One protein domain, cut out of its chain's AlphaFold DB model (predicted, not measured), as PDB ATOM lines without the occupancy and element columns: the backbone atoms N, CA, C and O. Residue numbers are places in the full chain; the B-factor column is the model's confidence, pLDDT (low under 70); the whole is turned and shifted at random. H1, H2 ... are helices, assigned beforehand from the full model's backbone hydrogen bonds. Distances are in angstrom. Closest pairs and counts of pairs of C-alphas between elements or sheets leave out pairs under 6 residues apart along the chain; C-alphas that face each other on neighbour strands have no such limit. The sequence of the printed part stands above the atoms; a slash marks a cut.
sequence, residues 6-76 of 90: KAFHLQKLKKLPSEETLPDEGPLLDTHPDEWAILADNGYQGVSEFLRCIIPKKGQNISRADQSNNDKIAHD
ATOM      1  N   LYS A   6     114.762 151.071 201.058       66.75
ATOM      2  CA  LYS A   6     115.443 149.866 201.567       66.75
ATOM      3  C   LYS A   6     114.583 148.596 201.469       66.75
ATOM      4  O   LYS A   6     115.087 147.551 201.071       66.75
ATOM      5  N   ALA A   7     113.292 148.686 201.791       70.75
ATOM      6  CA  ALA A   7     112.375 147.544 201.750       70.75
ATOM      7  C   ALA A   7     112.207 146.959 200.335       70.75
ATOM      8  O   ALA A   7     112.157 145.741 200.176       70.75
ATOM      9  N   PHE A   8     112.175 147.813 199.309       72.62
ATOM     10  CA  PHE A   8     112.102 147.382 197.912       72.62
ATOM     11  C   PHE A   8     113.375 146.630 197.499       72.62
ATOM     12  O   PHE A   8     113.296 145.582 196.863       72.62
ATOM     13  N   HIS A   9     114.544 147.121 197.912       70.25
ATOM     14  CA  HIS A   9     115.824 146.478 197.609       70.25
ATOM     15  C   HIS A   9     115.994 145.139 198.334       70.25
ATOM     16  O   HIS A   9     116.401 144.170 197.705       70.25
ATOM     17  N   LEU A  10     115.594 145.050 199.607       73.06
ATOM     18  CA  LEU A  10     115.602 143.791 200.359       73.06
ATOM     19  C   LEU A  10     114.704 142.729 199.719       73.06
ATOM     20  O   LEU A  10     115.102 141.577 199.612       73.06
ATOM     21  N   GLN A  11     113.511 143.098 199.242       74.25
ATOM     22  CA  GLN A  11     112.643 142.138 198.549       74.25
ATOM     23  C   GLN A  11     113.258 141.615 197.251       74.25
ATOM     24  O   GLN A  11     113.060 140.453 196.916       74.25
ATOM     25  N   LYS A  12     113.990 142.461 196.521       71.62
ATOM     26  CA  LYS A  12     114.671 142.070 195.280       71.62
ATOM     27  C   LYS A  12     115.921 141.230 195.514       71.62
ATOM     28  O   LYS A  12     116.355 140.558 194.588       71.62
ATOM     29  N   LEU A  13     116.478 141.285 196.720       76.75
ATOM     30  CA  LEU A  13     117.624 140.478 197.108       76.75
ATOM     31  C   LEU A  13     117.251 139.076 197.553       76.75
ATOM     32  O   LEU A  13     118.099 138.201 197.493       76.75
ATOM     33  N   LYS A  14     116.018 138.837 197.993       81.00
ATOM     34  CA  LYS A  14     115.635 137.500 198.439       81.00
ATOM     35  C   LYS A  14     115.729 136.496 197.299       81.00
ATOM     36  O   LYS A  14     115.127 136.702 196.244       81.00
ATOM     37  N   LYS A  15     116.434 135.398 197.555       80.88
ATOM     38  CA  LYS A  15     116.439 134.222 196.694       80.88
ATOM     39  C   LYS A  15     115.024 133.672 196.603       80.88
ATOM     40  O   LYS A  15     114.300 133.592 197.599       80.88
ATOM     41  N   LEU A  16     114.620 133.286 195.402       80.94
ATOM     42  CA  LEU A  16     113.422 132.479 195.229       80.94
ATOM     43  C   LEU A  16     113.699 131.034 195.685       80.94
ATOM     44  O   LEU A  16     114.839 130.583 195.621       80.94
ATOM     45  N   PRO A  17     112.675 130.246 196.056       82.06
ATOM     46  CA  PRO A  17     112.878 128.847 196.450       82.06
ATOM     47  C   PRO A  17     113.578 127.994 195.377       82.06
ATOM     48  O   PRO A  17     114.309 127.059 195.682       82.06
ATOM     49  N   SER A  18     113.389 128.324 194.095       79.44
ATOM     50  CA  SER A  18     114.070 127.666 192.969       79.44
ATOM     51  C   SER A  18     115.544 128.057 192.820       79.44
ATOM     52  O   SER A  18     116.260 127.450 192.030       79.44
ATOM     53  N   GLU A  19     115.981 129.091 193.532       76.00
ATOM     54  CA  GLU A  19     117.297 129.715 193.425       76.00
ATOM     55  C   GLU A  19     118.222 129.355 194.594       76.00
ATOM     56  O   GLU A  19     119.419 129.589 194.510       76.00
ATOM     57  N   GLU A  20     117.714 128.722 195.654       75.94
ATOM     58  CA  GLU A  20     118.514 128.309 196.821       75.94
ATOM     59  C   GLU A  20     119.639 127.320 196.474       75.94
ATOM     60  O   GLU A  20     120.625 127.215 197.198       75.94
ATOM     61  N   THR A  21     119.492 126.589 195.365       77.56
ATOM     62  CA  THR A  21     120.475 125.600 194.890       77.56
ATOM     63  C   THR A  21     121.483 126.171 193.900       77.56
ATOM     64  O   THR A  21     122.413 125.468 193.495       77.56
ATOM     65  N   LEU A  22     121.295 127.422 193.475       79.69
ATOM     66  CA  LEU A  22     122.256 128.088 192.616       79.69
ATOM     67  C   LEU A  22     123.526 128.403 193.424       79.69
ATOM     68  O   LEU A  22     123.430 128.689 194.621       79.69
ATOM     69  N   PRO A  23     124.708 128.345 192.785       73.50
ATOM     70  CA  PRO A  23     125.943 128.790 193.413       73.50
ATOM     71  C   PRO A  23     125.783 130.205 193.982       73.50
ATOM     72  O   PRO A  23     125.076 131.030 193.408       73.50
ATOM     73  N   ASP A  24     126.382 130.430 195.148       76.69
ATOM     74  CA  ASP A  24     126.481 131.736 195.790       76.69
ATOM     75  C   ASP A  24     127.742 131.752 196.656       76.69
ATOM     76  O   ASP A  24     127.699 131.450 197.847       76.69
ATOM     77  N   GLU A  25     128.888 132.050 196.057       74.25
ATOM     78  CA  GLU A  25     130.170 132.122 196.775       74.25
ATOM     79  C   GLU A  25     130.477 133.542 197.285       74.25
ATOM     80  O   GLU A  25     131.604 133.854 197.683       74.25
ATOM     81  N   GLY A  26     129.482 134.433 197.283       70.44
ATOM     82  CA  GLY A  26     129.650 135.795 197.766       70.44
ATOM     83  C   GLY A  26     129.962 135.849 199.274       70.44
ATOM     84  O   GLY A  26     129.426 135.061 200.060       70.44
ATOM     85  N   PRO A  27     130.763 136.818 199.750       71.06
ATOM     86  CA  PRO A  27     130.961 137.036 201.182       71.06
ATOM     87  C   PRO A  27     129.629 137.278 201.912       71.06
ATOM     88  O   PRO A  27     128.663 137.761 201.322       71.06
ATOM     89  N   LEU A  28     129.592 136.971 203.214       74.44
ATOM     90  CA  LEU A  28     128.415 137.087 204.096       74.44
ATOM     91  C   LEU A  28     127.262 136.109 203.802       74.44
ATOM     92  O   LEU A  28     126.183 136.290 204.364       74.44
ATOM     93  N   LEU A  29     127.482 135.061 202.994       77.69
ATOM     94  CA  LEU A  29     126.491 133.996 202.786       77.69
ATOM     95  C   LEU A  29     126.014 133.396 204.117       77.69
ATOM     96  O   LEU A  29     124.817 133.280 204.341       77.69
ATOM     97  N   ASP A  30     126.936 133.092 205.034       77.88
ATOM     98  CA  ASP A  30     126.598 132.492 206.334       77.88
ATOM     99  C   ASP A  30     125.704 133.393 207.201       77.88
ATOM    100  O   ASP A  30     124.991 132.917 208.081       77.88
ATOM    101  N   THR A  31     125.757 134.710 206.977       79.50
ATOM    102  CA  THR A  31     124.956 135.697 207.719       79.50
ATOM    103  C   THR A  31     123.621 135.986 207.028       79.50
ATOM    104  O   THR A  31     122.639 136.269 207.710       79.50
ATOM    105  N   HIS A  32     123.573 135.890 205.696       77.50
ATOM    106  CA  HIS A  32     122.386 136.150 204.875       77.50
ATOM    107  C   HIS A  32     122.227 135.072 203.785       77.50
ATOM    108  O   HIS A  32     122.443 135.348 202.602       77.50
ATOM    109  N   PRO A  33     121.884 133.826 204.161       80.00
ATOM    110  CA  PRO A  33     121.861 132.704 203.221       80.00
ATOM    111  C   PRO A  33     120.712 132.791 202.205       80.00
ATOM    112  O   PRO A  33     120.829 132.269 201.092       80.00
ATOM    113  N   ASP A  34     119.624 133.469 202.578       82.25
ATOM    114  CA  ASP A  34     118.411 133.684 201.784       82.25
ATOM    115  C   ASP A  34     118.470 134.938 200.901       82.25
ATOM    116  O   ASP A  34     117.528 135.213 200.158       82.25
ATOM    117  N   GLU A  35     119.566 135.695 200.949       82.06
ATOM    118  CA  GLU A  35     119.761 136.897 200.145       82.06
ATOM    119  C   GLU A  35     120.849 136.681 199.094       82.06
ATOM    120  O   GLU A  35     121.926 136.159 199.376       82.06
ATOM    121  N   TRP A  36     120.590 137.145 197.879       81.44
ATOM    122  CA  TRP A  36     121.598 137.370 196.861       81.44
ATOM    123  C   TRP A  36     122.560 138.487 197.266       81.44
ATOM    124  O   TRP A  36     122.216 139.387 198.032       81.44
ATOM    125  N   ALA A  37     123.775 138.451 196.726       78.44
ATOM    126  CA  ALA A  37     124.733 139.532 196.896       78.44
ATOM    127  C   ALA A  37     124.607 140.574 195.771       78.44
ATOM    128  O   ALA A  37     124.435 140.231 194.600       78.44
ATOM    129  N   ILE A  38     124.733 141.858 196.117       75.44
ATOM    130  CA  ILE A  38     124.797 142.959 195.143       75.44
ATOM    131  C   ILE A  38     126.250 143.240 194.799       75.44
ATOM    132  O   ILE A  38     127.037 143.547 195.694       75.44
ATOM    133  N   LEU A  39     126.586 143.260 193.511       73.56
ATOM    134  CA  LEU A  39     127.848 143.836 193.060       73.56
ATOM    135  C   LEU A  39     127.687 145.355 192.926       73.56
ATOM    136  O   LEU A  39     127.050 145.831 191.986       73.56
ATOM    137  N   ALA A  40     128.230 146.130 193.864       71.19
ATOM    138  CA  ALA A  40     128.128 147.589 193.827       71.19
ATOM    139  C   ALA A  40     129.416 148.244 193.329       71.19
ATOM    140  O   ALA A  40     130.514 147.701 193.446       71.19
ATOM    141  N   ASP A  41     129.281 149.455 192.789       68.31
ATOM    142  CA  ASP A  41     130.443 150.258 192.424       68.31
ATOM    143  C   ASP A  41     131.084 150.918 193.660       68.31
ATOM    144  O   ASP A  41     130.427 151.130 194.681       68.31
ATOM    145  N   ASN A  42     132.355 151.313 193.556       63.28
ATOM    146  CA  ASN A  42     133.134 151.922 194.645       63.28
ATOM    147  C   ASN A  42     132.498 153.200 195.223       63.28
ATOM    148  O   ASN A  42     132.805 153.572 196.350       63.28
ATOM    149  N   GLY A  43     131.613 153.875 194.479       58.22
ATOM    150  CA  GLY A  43     130.868 155.047 194.958       58.22
ATOM    151  C   GLY A  43     129.780 154.735 195.996       58.22
ATOM    152  O   GLY A  43     129.220 155.662 196.575       58.22
ATOM    153  N   TYR A  44     129.489 153.455 196.252       64.44
ATOM    154  CA  TYR A  44     128.445 152.995 197.176       64.44
ATOM    155  C   TYR A  44     129.002 152.487 198.515       64.44
ATOM    156  O   TYR A  44     128.410 151.619 199.162       64.44
ATOM    157  N   GLN A  45     130.138 153.036 198.957       58.94
ATOM    158  CA  GLN A  45     130.660 152.788 200.302       58.94
ATOM    159  C   GLN A  45     129.581 153.110 201.354       58.94
ATOM    160  O   GLN A  45     129.016 154.201 201.366       58.94
ATOM    161  N   GLY A  46     129.254 152.126 202.199       64.88
ATOM    162  CA  GLY A  46     128.188 152.211 203.207       64.88
ATOM    163  C   GLY A  46     126.894 151.462 202.854       64.88
ATOM    164  O   GLY A  46     126.088 151.210 203.743       64.88
ATOM    165  N   VAL A  47     126.685 151.022 201.603       68.19
ATOM    166  CA  VAL A  47     125.551 150.123 201.272       68.19
ATOM    167  C   VAL A  47     125.707 148.755 201.940       68.19
ATOM    168  O   VAL A  47     124.710 148.163 202.353       68.19
ATOM    169  N   SER A  48     126.947 148.297 202.131       66.12
ATOM    170  CA  SER A  48     127.272 147.059 202.850       66.12
ATOM    171  C   SER A  48     126.831 147.053 204.317       66.12
ATOM    172  O   SER A  48     126.734 145.988 204.909       66.12
ATOM    173  N   GLU A  49     126.551 148.216 204.918       69.69
ATOM    174  CA  GLU A  49     125.990 148.301 206.277       69.69
ATOM    175  C   GLU A  49     124.504 147.922 206.320       69.69
ATOM    176  O   GLU A  49     123.950 147.656 207.387       69.69
ATOM    177  N   PHE A  50     123.828 147.942 205.168       69.81
ATOM    178  CA  PHE A  50     122.381 147.783 205.089       69.81
ATOM    179  C   PHE A  50     121.932 146.597 204.243       69.81
ATOM    180  O   PHE A  50     120.798 146.171 204.456       69.81
ATOM    181  N   LEU A  51     122.766 146.115 203.314       74.00
ATOM    182  CA  LEU A  51     122.515 144.996 202.403       74.00
ATOM    183  C   LEU A  51     123.782 144.150 202.224       74.00
ATOM    184  O   LEU A  51     124.895 144.675 202.328       74.00
ATOM    185  N   ARG A  52     123.618 142.880 201.835       78.31
ATOM    186  CA  ARG A  52     124.725 142.021 201.399       78.31
ATOM    187  C   ARG A  52     125.323 142.541 200.086       78.31
ATOM    188  O   ARG A  52     124.844 142.263 198.991       78.31
ATOM    189  N   CYS A  53     126.366 143.352 200.215       78.19
ATOM    190  CA  CYS A  53     126.991 144.077 199.117       78.19
ATOM    191  C   CYS A  53     128.462 143.688 198.974       78.19
ATOM    192  O   CYS A  53     129.218 143.691 199.946       78.19
ATOM    193  N   ILE A  54     128.877 143.433 197.741       77.88
ATOM    194  CA  ILE A  54     130.247 143.145 197.347       77.88
ATOM    195  C   ILE A  54     130.760 144.351 196.574       77.88
ATOM    196  O   ILE A  54     130.211 144.722 195.537       77.88
ATOM    197  N   ILE A  55     131.823 144.961 197.085       76.38
ATOM    198  CA  ILE A  55     132.558 146.007 196.381       76.38
ATOM    199  C   ILE A  55     133.812 145.334 195.808       76.38
ATOM    200  O   ILE A  55     134.730 145.031 196.578       76.38
ATOM    201  N   PRO A  56     133.858 145.026 194.499       75.44
ATOM    202  CA  PRO A  56     135.018 144.376 193.911       75.44
ATOM    203  C   PRO A  56     136.235 145.295 194.025       75.44
ATOM    204  O   PRO A  56     136.141 146.512 193.841       75.44
ATOM    205  N   LYS A  57     137.406 144.720 194.307       77.50
ATOM    206  CA  LYS A  57     138.648 145.501 194.342       77.50
ATOM    207  C   LYS A  57     138.985 145.986 192.936       77.50
ATOM    208  O   LYS A  57     139.124 145.177 192.024       77.50
ATOM    209  N   LYS A  58     139.165 147.298 192.777       73.19
ATOM    210  CA  LYS A  58     139.537 147.949 191.511       73.19
ATOM    211  C   LYS A  58     140.864 148.695 191.666       73.19
ATOM    212  O   LYS A  58     141.130 149.257 192.725       73.19
ATOM    213  N   GLY A  59     141.677 148.728 190.610       69.38
ATOM    214  CA  GLY A  59     142.936 149.482 190.564       69.38
ATOM    215  C   GLY A  59     143.946 148.897 189.574       69.38
ATOM    216  O   GLY A  59     143.800 147.759 189.143       69.38
ATOM    217  N   GLN A  60     144.985 149.667 189.229       65.38
ATOM    218  CA  GLN A  60     146.032 149.221 188.293       65.38
ATOM    219  C   GLN A  60     146.927 148.101 188.855       65.38
ATOM    220  O   GLN A  60     147.510 147.354 188.081       65.38
ATOM    221  N   ASN A  61     147.012 147.960 190.184       78.19
ATOM    222  CA  ASN A  61     147.839 146.963 190.873       78.19
ATOM    223  C   ASN A  61     147.004 146.123 191.852       78.19
ATOM    224  O   ASN A  61     147.265 146.117 193.056       78.19
ATOM    225  N   ILE A  62     145.972 145.436 191.358       83.81
ATOM    226  CA  ILE A  62     145.295 144.406 192.156       83.81
ATOM    227  C   ILE A  62     146.096 143.100 192.118       83.81
ATOM    228  O   ILE A  62     146.738 142.771 191.120       83.81
ATOM    229  N   SER A  63     146.098 142.360 193.227       85.56
ATOM    230  CA  SER A  63     146.795 141.074 193.280       85.56
ATOM    231  C   SER A  63     146.095 140.036 192.394       85.56
ATOM    232  O   SER A  63     144.887 140.111 192.169       85.56
ATOM    233  N   ARG A  64     146.822 139.005 191.938       84.06
ATOM    234  CA  ARG A  64     146.211 137.883 191.193       84.06
ATOM    235  C   ARG A  64     145.109 137.178 191.989       84.06
ATOM    236  O   ARG A  64     144.149 136.697 191.399       84.06
ATOM    237  N   ALA A  65     145.249 137.121 193.313       83.25
ATOM    238  CA  ALA A  65     144.238 136.549 194.194       83.25
ATOM    239  C   ALA A  65     142.963 137.404 194.212       83.25
ATOM    240  O   ALA A  65     141.870 136.863 194.076       83.25
ATOM    241  N   ASP A  66     143.103 138.731 194.299       79.94
ATOM    242  CA  ASP A  66     141.966 139.657 194.242       79.94
ATOM    243  C   ASP A  66     141.271 139.611 192.872       79.94
ATOM    244  O   ASP A  66     140.045 139.623 192.808       79.94
ATOM    245  N   GLN A  67     142.040 139.496 191.784       79.75
ATOM    246  CA  GLN A  67     141.500 139.334 190.433       79.75
ATOM    247  C   GLN A  67     140.707 138.028 190.302       79.75
ATOM    248  O   GLN A  67     139.547 138.058 189.911       79.75
ATOM    249  N   SER A  68     141.288 136.899 190.721       80.56
ATOM    250  CA  SER A  68     140.599 135.604 190.692       80.56
ATOM    251  C   SER A  68     139.336 135.601 191.555       80.56
ATOM    252  O   SER A  68     138.349 134.977 191.181       80.56
ATOM    253  N   ASN A  69     139.348 136.297 192.693       79.19
ATOM    254  CA  ASN A  69     138.169 136.445 193.536       79.19
ATOM    255  C   ASN A  69     137.077 137.278 192.848       79.19
ATOM    256  O   ASN A  69     135.923 136.863 192.826       79.19
ATOM    257  N   ASN A  70     137.437 138.414 192.241       78.25
ATOM    258  CA  ASN A  70     136.500 139.217 191.458       78.25
ATOM    259  C   ASN A  70     135.903 138.415 190.289       78.25
ATOM    260  O   ASN A  70     134.705 138.513 190.056       78.25
ATOM    261  N   ASP A  71     136.709 137.611 189.588       73.75
ATOM    262  CA  ASP A  71     136.254 136.803 188.451       73.75
ATOM    263  C   ASP A  71     135.280 135.705 188.887       73.75
ATOM    264  O   ASP A  71     134.255 135.510 188.239       73.75
ATOM    265  N   LYS A  72     135.559 135.014 190.001       74.50
ATOM    266  CA  LYS A  72     134.644 134.013 190.580       74.50
ATOM    267  C   LYS A  72     133.294 134.627 190.930       74.50
ATOM    268  O   LYS A  72     132.264 134.092 190.542       74.50
ATOM    269  N   ILE A  73     133.324 135.775 191.602       72.00
ATOM    270  CA  ILE A  73     132.136 136.544 191.983       72.00
ATOM    271  C   ILE A  73     131.387 137.021 190.727       72.00
ATOM    272  O   ILE A  73     130.178 136.878 190.634       72.00
ATOM    273  N   ALA A  74     132.077 137.541 189.713       67.50
ATOM    274  CA  ALA A  74     131.433 137.986 188.475       67.50
ATOM    275  C   ALA A  74     130.820 136.833 187.655       67.50
ATOM    276  O   ALA A  74     129.894 137.059 186.879       67.50
ATOM    277  N   HIS A  75     131.334 135.609 187.802       65.12
ATOM    278  CA  HIS A  75     130.792 134.421 187.141       65.12
ATOM    279  C   HIS A  75     129.580 133.826 187.860       65.12
ATOM    280  O   HIS A  75     128.861 133.004 187.284       65.12
ATOM    281  N   ASP A  76     129.373 134.205 189.119       64.31
ATOM    282  CA  ASP A  76     128.291 133.692 189.929       64.31
ATOM    283  C   ASP A  76     126.950 134.256 189.442       64.31
ATOM    284  O   ASP A  76     126.659 135.450 189.531       64.31
TER     285      ASP A  76
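What this domain is: This is residues 6 to 76 of the 90 residues of the protein "DDE Tnp4 domain-containing protein" of Phytophthora megakarya (UniProt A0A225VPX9). Little regular structure is present: a long looping stretch, residues 14 to 63, makes the body, with H1 and H2 towards opposite ends of the longest axis. H2 runs back from the end where residues 59 to 65 stick out. The printed part has 71 residues, with two named helices, H1 then H2, and no named strand; the class is all helix, though the helices hold only 20 residues. It is only just compact, close to loose, with a radius of gyration of the C-alphas of 13.0 A and spans of 39 by 26 by 17 A.

Where its parts are: H2, the longest helix, covers residues 64 to 75 and measures 16.3 A, from C-alpha 64 at (146.211, 137.883, 191.193) to C-alpha 75 at (130.792, 134.421, 187.141). H1 covers residues 6 to 13, 10.6 A, beginning at (115.443, 149.866, 201.567).

How they stand to each other: H1 and H2 are apart, with no C-alphas within 8 A. Residues 38 to 39 pair with residues 53 to 54, parallel. In H1 and H2 every O i to N i+4 pair is within hydrogen-bond range.

The domain as a whole: The C-alphas farthest apart, Pro 17 and Asn 61, are 39.8 A apart. The printed part has no cut; the 50-residue link is long. Mean pLDDT of the printed part is 74.6, with residues 6, 41 to 50, 59 to 60 and 74 to 76 under 70.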